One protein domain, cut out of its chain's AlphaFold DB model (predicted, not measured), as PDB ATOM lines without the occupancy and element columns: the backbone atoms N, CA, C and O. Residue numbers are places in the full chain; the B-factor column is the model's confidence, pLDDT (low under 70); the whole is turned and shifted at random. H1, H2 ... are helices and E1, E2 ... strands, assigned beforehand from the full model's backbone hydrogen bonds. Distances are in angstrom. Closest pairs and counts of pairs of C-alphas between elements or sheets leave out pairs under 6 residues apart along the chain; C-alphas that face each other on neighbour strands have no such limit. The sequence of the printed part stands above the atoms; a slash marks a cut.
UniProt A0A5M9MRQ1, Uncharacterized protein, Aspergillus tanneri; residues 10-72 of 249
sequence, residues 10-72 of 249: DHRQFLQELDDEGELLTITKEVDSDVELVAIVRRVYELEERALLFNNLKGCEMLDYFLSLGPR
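AT A GLANCE: This is residues 10 to 72 of the 249 residues of an uncharacterized protein of Aspergillus tanneri (UniProt A0A5M9MRQ1). Two short parallel strands, E1 and E2, lie side by side in the middle, with H2 over one face near E2 and H1 over the other face, towards the end where both strands begin. After E2 a loop swings out beyond the ends of the strands, and the last residues fold back past E2. The printed part has 63 residues, with two named helices and two named strands in the order H1, E1, H2, E2; the class is mixed, with under half of the residues in named elements. It is compact, with a radius of gyration of the C-alphas of 11.6 A, and spans 31 by 26 by 16 A.

IN THESE COORDINATES: H1, residues 11 to 20, begins at C-alpha 11 (43.808, -44.723, -26.153) and measures 14.4 A. E1 is residues 24 to 27, 9.7 A. H2, residues 36 to 47, measures 16.3 A. E2, residues 51 to 54, is 10.3 A long and ends at C-alpha 54 (39.407, -30.314, -24.766).

HOW THE PARTS SIT: E1 and E2 are parallel neighbours at 25 degrees; N 25 and O 51 are within hydrogen-bond range at 2.8 A, as are N 53 and O 25 at 2.9 A. E1, H2 and E2 form a strand-helix-strand unit, two parallel strands with a helix between them in the chain, and its crossover is right-handed. The closest C-alphas of H2 and E2, Val 41 and Leu 52, are 7.3 A apart. Those of H1 and E1, Leu 18 and Leu 24, are 5.1 A apart. H1 and H2 are apart. In both helices every O i to N i+4 pair is within hydrogen-bond range.

THE WHOLE: The two farthest C-alphas, Gly 59 and Arg 72, are 33.2 A apart. The printed part has no cut, and no link between named elements is long. Residues 55 to 72 hold no named element. Mean pLDDT of the printed part is 71.2; residues 10 to 11, 48 to 49 and 60 to 72 are under 70.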
ATOM      1  N   ASP A  10      44.719 -49.173 -27.608       66.88
ATOM      2  CA  ASP A  10      45.367 -47.867 -27.640       66.88
ATOM      3  C   ASP A  10      44.360 -46.736 -27.407       66.88
ATOM      4  O   ASP A  10      43.267 -46.723 -27.976       66.88
ATOM      5  N   HIS A  11      44.716 -45.796 -26.532       69.94
ATOM      6  CA  HIS A  11      43.808 -44.723 -26.153       69.94
ATOM      7  C   HIS A  11      43.608 -43.687 -27.262       69.94
ATOM      8  O   HIS A  11      42.487 -43.219 -27.468       69.94
ATOM      9  N   ARG A  12      44.671 -43.373 -28.007       73.12
ATOM     10  CA  ARG A  12      44.637 -42.409 -29.111       73.12
ATOM     11  C   ARG A  12      43.844 -42.971 -30.277       73.12
ATOM     12  O   ARG A  12      43.061 -42.256 -30.893       73.12
ATOM     13  N   GLN A  13      43.973 -44.271 -30.527       71.19
ATOM     14  CA  GLN A  13      43.133 -44.936 -31.515       71.19
ATOM     15  C   GLN A  13      41.654 -44.946 -31.118       71.19
ATOM     16  O   GLN A  13      40.792 -44.723 -31.960       71.19
ATOM     17  N   PHE A  14      41.349 -45.158 -29.837       72.38
ATOM     18  CA  PHE A  14      39.972 -45.111 -29.353       72.38
ATOM     19  C   PHE A  14      39.311 -43.742 -29.562       72.38
ATOM     20  O   PHE A  14      38.144 -43.683 -29.934       72.38
ATOM     21  N   LEU A  15      40.048 -42.644 -29.389       72.62
ATOM     22  CA  LEU A  15      39.547 -41.317 -29.755       72.62
ATOM     23  C   LEU A  15      39.242 -41.191 -31.242       72.62
ATOM     24  O   LEU A  15      38.217 -40.618 -31.593       72.62
ATOM     25  N   GLN A  16      40.136 -41.698 -32.094       75.50
ATOM     26  CA  GLN A  16      39.949 -41.635 -33.537       75.50
ATOM     27  C   GLN A  16      38.685 -42.394 -33.948       75.50
ATOM     28  O   GLN A  16      37.891 -41.870 -34.716       75.50
ATOM     29  N   GLU A  17      38.450 -43.577 -33.373       73.44
ATOM     30  CA  GLU A  17      37.216 -44.334 -33.610       73.44
ATOM     31  C   GLU A  17      35.967 -43.561 -33.144       73.44
ATOM     32  O   GLU A  17      34.972 -43.523 -33.864       73.44
ATOM     33  N   LEU A  18      36.011 -42.887 -31.984       73.19
ATOM     34  CA  LEU A  18      34.897 -42.041 -31.533       73.19
ATOM     35  C   LEU A  18      34.642 -40.847 -32.467       73.19
ATOM     36  O   LEU A  18      33.486 -40.464 -32.659       73.19
ATOM     37  N   ASP A  19      35.692 -40.239 -33.022       79.44
ATOM     38  CA  ASP A  19      35.579 -39.136 -33.984       79.44
ATOM     39  C   ASP A  19      34.978 -39.623 -35.310       79.44
ATOM     40  O   ASP A  19      34.011 -39.042 -35.810       79.44
ATOM     41  N   ASP A  20      35.468 -40.756 -35.819       77.19
ATOM     42  CA  ASP A  20      34.986 -41.393 -37.047       77.19
ATOM     43  C   ASP A  20      33.503 -41.806 -36.939       77.19
ATOM     44  O   ASP A  20      32.746 -41.711 -37.911       77.19
ATOM     45  N   GLU A  21      33.060 -42.230 -35.751       75.31
ATOM     46  CA  GLU A  21      31.664 -42.581 -35.456       75.31
ATOM     47  C   GLU A  21      30.774 -41.361 -35.128       75.31
ATOM     48  O   GLU A  21      29.549 -41.490 -35.028       75.31
ATOM     49  N   GLY A  22      31.350 -40.160 -34.989       78.06
ATOM     50  CA  GLY A  22      30.622 -38.944 -34.609       78.06
ATOM     51  C   GLY A  22      30.119 -38.949 -33.157       78.06
ATOM     52  O   GLY A  22      29.125 -38.281 -32.834       78.06
ATOM     53  N   GLU A  23      30.784 -39.721 -32.295       76.19
ATOM     54  CA  GLU A  23      30.562 -39.809 -30.848       76.19
ATOM     55  C   GLU A  23      31.525 -38.909 -30.048       76.19
ATOM     56  O   GLU A  23      31.332 -38.745 -28.842       76.19
ATOM     57  N   LEU A  24      32.515 -38.282 -30.699       76.88
ATOM     58  CA  LEU A  24      33.443 -37.318 -30.098       76.88
ATOM     59  C   LEU A  24      33.076 -35.866 -30.441       76.88
ATOM     60  O   LEU A  24      32.822 -35.515 -31.592       76.88
ATOM     61  N   LEU A  25      33.090 -34.992 -29.437       81.19
ATOM     62  CA  LEU A  25      32.997 -33.544 -29.599       81.19
ATOM     63  C   LEU A  25      34.315 -32.893 -29.178       81.19
ATOM     64  O   LEU A  25      34.635 -32.804 -27.991       81.19
ATOM     65  N   THR A  26      35.045 -32.381 -30.162       84.88
ATOM     66  CA  THR A  26      36.309 -31.675 -29.938       84.88
ATOM     67  C   THR A  26      36.072 -30.183 -29.707       84.88
ATOM     68  O   THR A  26      35.564 -29.461 -30.568       84.88
ATOM     69  N   ILE A  27      36.472 -29.702 -28.534       85.00
ATOM     70  CA  ILE A  27      36.388 -28.315 -28.090       85.00
ATOM     71  C   ILE A  27      37.773 -27.685 -28.240       85.00
ATOM     72  O   ILE A  27      38.707 -27.980 -27.500       85.00
ATOM     73  N   THR A  28      37.897 -26.799 -29.227       87.06
ATOM     74  CA  THR A  28      39.150 -26.095 -29.555       87.06
ATOM     75  C   THR A  28      39.225 -24.682 -28.984       87.06
ATOM     76  O   THR A  28      40.279 -24.046 -29.022       87.06
ATOM     77  N   LYS A  29      38.103 -24.158 -28.479       89.44
ATOM     78  CA  LYS A  29      38.090 -22.878 -27.767       89.44
ATOM     79  C   LYS A  29      38.825 -23.039 -26.443       89.44
ATOM     80  O   LYS A  29      38.727 -24.096 -25.832       89.44
ATOM     81  N   GLU A  30      39.523 -21.986 -26.026       87.81
ATOM     82  CA  GLU A  30      40.103 -21.928 -24.685       87.81
ATOM     83  C   GLU A  30      38.984 -22.086 -23.653       87.81
ATOM     84  O   GLU A  30      37.979 -21.374 -23.724       87.81
ATOM     85  N   VAL A  31      39.156 -23.041 -22.744       84.94
ATOM     86  CA  VAL A  31      38.233 -23.340 -21.650       84.94
ATOM     87  C   VAL A  31      38.987 -23.215 -20.333       84.94
ATOM     88  O   VAL A  31      40.120 -23.686 -20.196       84.94
ATOM     89  N   ASP A  32      38.361 -22.575 -19.353       82.81
ATOM     90  CA  ASP A  32      38.867 -22.544 -17.988       82.81
ATOM     91  C   ASP A  32      38.642 -23.914 -17.323       82.81
ATOM     92  O   ASP A  32      37.540 -24.475 -17.348       82.81
ATOM     93  N   SER A  33      39.692 -24.488 -16.727       73.94
ATOM     94  CA  SER A  33      39.571 -25.758 -16.001       73.94
ATOM     95  C   SER A  33      38.635 -25.635 -14.798       73.94
ATOM     96  O   SER A  33      38.061 -26.629 -14.351       73.94
ATOM     97  N   ASP A  34      38.483 -24.422 -14.261       71.44
ATOM     98  CA  ASP A  34      37.713 -24.172 -13.054       71.44
ATOM     99  C   ASP A  34      36.270 -23.874 -13.401       71.44
ATOM    100  O   ASP A  34      35.960 -22.846 -13.999       71.44
ATOM    101  N   VAL A  35      35.376 -24.760 -12.956       71.38
ATOM    102  CA  VAL A  35      33.918 -24.646 -13.095       71.38
ATOM    103  C   VAL A  35      33.429 -24.752 -14.545       71.38
ATOM    104  O   VAL A  35      32.502 -25.518 -14.789       71.38
ATOM    105  N   GLU A  36      34.037 -24.061 -15.515       81.00
ATOM    106  CA  GLU A  36      33.612 -24.048 -16.920       81.00
ATOM    107  C   GLU A  36      33.744 -25.430 -17.563       81.00
ATOM    108  O   GLU A  36      32.748 -25.955 -18.068       81.00
ATOM    109  N   LEU A  37      34.921 -26.061 -17.477       79.75
ATOM    110  CA  LEU A  37      35.133 -27.428 -17.966       79.75
ATOM    111  C   LEU A  37      34.064 -28.383 -17.425       79.75
ATOM    112  O   LEU A  37      33.422 -29.113 -18.182       79.75
ATOM    113  N   VAL A  38      33.823 -28.350 -16.114       74.38
ATOM    114  CA  VAL A  38      32.908 -29.292 -15.458       74.38
ATOM    115  C   VAL A  38      31.446 -28.966 -15.746       74.38
ATOM    116  O   VAL A  38      30.641 -29.881 -15.918       74.38
ATOM    117  N   ALA A  39      31.099 -27.689 -15.895       81.19
ATOM    118  CA  ALA A  39      29.779 -27.268 -16.343       81.19
ATOM    119  C   ALA A  39      29.491 -27.760 -17.768       81.19
ATOM    120  O   ALA A  39      28.394 -28.259 -18.022       81.19
ATOM    121  N   ILE A  40      30.472 -27.682 -18.675       82.31
ATOM    122  CA  ILE A  40      30.353 -28.212 -20.038       82.31
ATOM    123  C   ILE A  40      30.173 -29.733 -19.993       82.31
ATOM    124  O   ILE A  40      29.208 -30.242 -20.562       82.31
ATOM    125  N   VAL A  41      31.043 -30.452 -19.273       77.75
ATOM    126  CA  VAL A  41      30.970 -31.918 -19.129       77.75
ATOM    127  C   VAL A  41      29.614 -32.351 -18.583       77.75
ATOM    128  O   VAL A  41      28.970 -33.230 -19.154       77.75
ATOM    129  N   ARG A  42      29.143 -31.709 -17.511       76.38
ATOM    130  CA  ARG A  42      27.845 -32.005 -16.906       76.38
ATOM    131  C   ARG A  42      26.699 -31.713 -17.866       76.38
ATOM    132  O   ARG A  42      25.783 -32.519 -17.981       76.38
ATOM    133  N   ARG A  43      26.741 -30.575 -18.562       81.31
ATOM    134  CA  ARG A  43      25.682 -30.180 -19.491       81.31
ATOM    135  C   ARG A  43      25.584 -31.130 -20.675       81.31
ATOM    136  O   ARG A  43      24.473 -31.434 -21.097       81.31
ATOM    137  N   VAL A  44      26.722 -31.581 -21.191       76.06
ATOM    138  CA  VAL A  44      26.775 -32.580 -22.257       76.06
ATOM    139  C   VAL A  44      26.220 -33.886 -21.719       76.06
ATOM    140  O   VAL A  44      25.216 -34.331 -22.241       76.06
ATOM    141  N   TYR A  45      26.697 -34.386 -20.577       70.00
ATOM    142  CA  TYR A  45      26.144 -35.597 -19.960       70.00
ATOM    143  C   TYR A  45      24.614 -35.556 -19.746       70.00
ATOM    144  O   TYR A  45      23.936 -36.564 -19.911       70.00
ATOM    145  N   GLU A  46      24.048 -34.398 -19.391       74.62
ATOM    146  CA  GLU A  46      22.598 -34.214 -19.208       74.62
ATOM    147  C   GLU A  46      21.795 -34.136 -20.521       74.62
ATOM    148  O   GLU A  46      20.590 -34.399 -20.510       74.62
ATOM    149  N   LEU A  47      22.412 -33.720 -21.631       74.19
ATOM    150  CA  LEU A  47      21.728 -33.456 -22.903       74.19
ATOM    151  C   LEU A  47      22.037 -34.471 -24.006       74.19
ATOM    152  O   LEU A  47      21.189 -34.721 -24.862       74.19
ATOM    153  N   GLU A  48      23.264 -34.972 -24.039       65.88
ATOM    154  CA  GLU A  48      23.885 -35.636 -25.174       65.88
ATOM    155  C   GLU A  48      24.973 -36.602 -24.680       65.88
ATOM    156  O   GLU A  48      25.956 -36.210 -24.061       65.88
ATOM    157  N   GLU A  49      24.833 -37.893 -24.971       66.44
ATOM    158  CA  GLU A  49      25.759 -38.936 -24.497       66.44
ATOM    159  C   GLU A  49      27.042 -39.028 -25.349       66.44
ATOM    160  O   GLU A  49      27.516 -40.118 -25.660       66.44
ATOM    161  N   ARG A  50      27.604 -37.883 -25.757       70.19
ATOM    162  CA  ARG A  50      28.855 -37.814 -26.527       70.19
ATOM    163  C   ARG A  50      30.067 -37.602 -25.632       70.19
ATOM    164  O   ARG A  50      29.995 -36.953 -24.586       70.19
ATOM    165  N   ALA A  51      31.196 -38.127 -26.084       73.94
ATOM    166  CA  ALA A  51      32.482 -37.893 -25.466       73.94
ATOM    167  C   ALA A  51      32.981 -36.476 -25.781       73.94
ATOM    168  O   ALA A  51      32.717 -35.942 -26.855       73.94
ATOM    169  N   LEU A  52      33.705 -35.861 -24.848       77.25
ATOM    170  CA  LEU A  52      34.294 -34.530 -25.023       77.25
ATOM    171  C   LEU A  52      35.810 -34.622 -25.085       77.25
ATOM    172  O   LEU A  52      36.387 -35.372 -24.311       77.25
ATOM    173  N   LEU A  53      36.434 -33.820 -25.943       81.00
ATOM    174  CA  LEU A  53      37.882 -33.643 -26.006       81.00
ATOM    175  C   LEU A  53      38.215 -32.147 -25.938       81.00
ATOM    176  O   LEU A  53      37.704 -31.377 -26.748       81.00
ATOM    177  N   PHE A  54      39.047 -31.722 -24.984       82.81
ATOM    178  CA  PHE A  54      39.407 -30.314 -24.766       82.81
ATOM    179  C   PHE A  54      40.870 -30.049 -25.133       82.81
ATOM    180  O   PHE A  54      41.751 -30.345 -24.340       82.81
ATOM    181  N   ASN A  55      41.122 -29.405 -26.274       81.19
ATOM    182  CA  ASN A  55      42.488 -29.180 -26.781       81.19
ATOM    183  C   ASN A  55      43.127 -27.861 -26.317       81.19
ATOM    184  O   ASN A  55      44.161 -27.458 -26.839       81.19
ATOM    185  N   ASN A  56      42.451 -27.092 -25.465       82.81
ATOM    186  CA  ASN A  56      42.951 -25.790 -25.041       82.81
ATOM    187  C   ASN A  56      42.417 -25.444 -23.652       82.81
ATOM    188  O   ASN A  56      41.368 -24.810 -23.512       82.81
ATOM    189  N   LEU A  57      43.132 -25.903 -22.626       80.31
ATOM    190  CA  LEU A  57      42.845 -25.559 -21.241       80.31
ATOM    191  C   LEU A  57      43.741 -24.414 -20.792       80.31
ATOM    192  O   LEU A  57      44.969 -24.465 -20.879       80.31
ATOM    193  N   LYS A  58      43.106 -23.364 -20.283       80.06
ATOM    194  CA  LYS A  58      43.784 -22.144 -19.863       80.06
ATOM    195  C   LYS A  58      44.851 -22.434 -18.804       80.06
ATOM    196  O   LYS A  58      44.559 -22.979 -17.744       80.06
ATOM    197  N   GLY A  59      46.083 -22.003 -19.075       71.06
ATOM    198  CA  GLY A  59      47.208 -22.159 -18.149       71.06
ATOM    199  C   GLY A  59      47.768 -23.580 -18.060       71.06
ATOM    200  O   GLY A  59      48.526 -23.857 -17.135       71.06
ATOM    201  N   CYS A  60      47.417 -24.468 -18.996       64.88
ATOM    202  CA  CYS A  60      47.959 -25.817 -19.074       64.88
ATOM    203  C   CYS A  60      48.682 -26.059 -20.392       64.88
ATOM    204  O   CYS A  60      48.096 -25.963 -21.462       64.88
ATOM    205  N   GLU A  61      49.961 -26.414 -20.288       58.28
ATOM    206  CA  GLU A  61      50.790 -26.811 -21.432       58.28
ATOM    207  C   GLU A  61      50.903 -28.338 -21.569       58.28
ATOM    208  O   GLU A  61      51.368 -28.830 -22.590       58.28
ATOM    209  N   MET A  62      50.507 -29.095 -20.535       51.34
ATOM    210  CA  MET A  62      50.779 -30.536 -20.429       51.34
ATOM    211  C   MET A  62      49.626 -31.432 -20.914       51.34
ATOM    212  O   MET A  62      49.854 -32.605 -21.188       51.34
ATOM    213  N   LEU A  63      48.389 -30.930 -20.997       50.59
ATOM    214  CA  LEU A  63      47.200 -31.775 -21.156       50.59
ATOM    215  C   LEU A  63      46.160 -31.142 -22.086       50.59
ATOM    216  O   LEU A  63      45.314 -30.363 -21.650       50.59
ATOM    217  N   ASP A  64      46.163 -31.588 -23.341       46.59
ATOM    218  CA  ASP A  64      45.093 -31.365 -24.329       46.59
ATOM    219  C   ASP A  64      43.901 -32.324 -24.115       46.59
ATOM    220  O   ASP A  64      43.195 -32.688 -25.056       46.59
ATOM    221  N   TYR A  65      43.720 -32.853 -22.897       52.69
ATOM    222  CA  TYR A  65      43.044 -34.137 -22.768       52.69
ATOM    223  C   TYR A  65      42.221 -34.335 -21.492       52.69
ATOM    224  O   TYR A  65      42.720 -34.745 -20.444       52.69
ATOM    225  N   PHE A  66      40.908 -34.126 -21.604       48.44
ATOM    226  CA  PHE A  66      39.922 -34.624 -20.645       48.44
ATOM    227  C   PHE A  66      38.769 -35.288 -21.397       48.44
ATOM    228  O   PHE A  66      38.052 -34.606 -22.124       48.44
ATOM    229  N   LEU A  67      38.592 -36.599 -21.203       48.94
ATOM    230  CA  LEU A  67      37.597 -37.417 -21.898       48.94
ATOM    231  C   LEU A  67      36.563 -37.989 -20.921       48.94
ATOM    232  O   LEU A  67      36.896 -38.744 -20.005       48.94
ATOM    233  N   SER A  68      35.291 -37.663 -21.149       44.19
ATOM    234  CA  SER A  68      34.144 -38.343 -20.533       44.19
ATOM    235  C   SER A  68      33.657 -39.437 -21.480       44.19
ATOM    236  O   SER A  68      33.405 -39.142 -22.644       44.19
ATOM    237  N   LEU A  69      33.530 -40.684 -21.017       47.81
ATOM    238  CA  LEU A  69      33.145 -41.823 -21.863       47.81
ATOM    239  C   LEU A  69      31.868 -42.517 -21.411       47.81
ATOM    240  O   LEU A  69      31.710 -42.840 -20.232       47.81
ATOM    241  N   GLY A  70      31.000 -42.792 -22.390       39.94
ATOM    242  CA  GLY A  70      29.809 -43.628 -22.259       39.94
ATOM    243  C   GLY A  70      30.117 -45.140 -22.241       39.94
ATOM    244  O   GLY A  70      31.237 -45.566 -22.538       39.94
ATOM    245  N   PRO A  71      29.142 -45.986 -21.861       38.06
ATOM    246  CA  PRO A  71      29.355 -47.415 -21.644       38.06
ATOM    247  C   PRO A  71      29.142 -48.258 -22.920       38.06
ATOM    248  O   PRO A  71      28.008 -48.511 -23.311       38.06
ATOM    249  N   ARG A  72      30.206 -48.812 -23.522       42.50
ATOM    250  CA  ARG A  72      30.100 -49.873 -24.558       42.50
ATOM    251  C   ARG A  72      30.699 -51.197 -24.091       42.50
ATOM    252  O   ARG A  72      31.860 -51.443 -24.393       42.50
TER     253      ARG A  72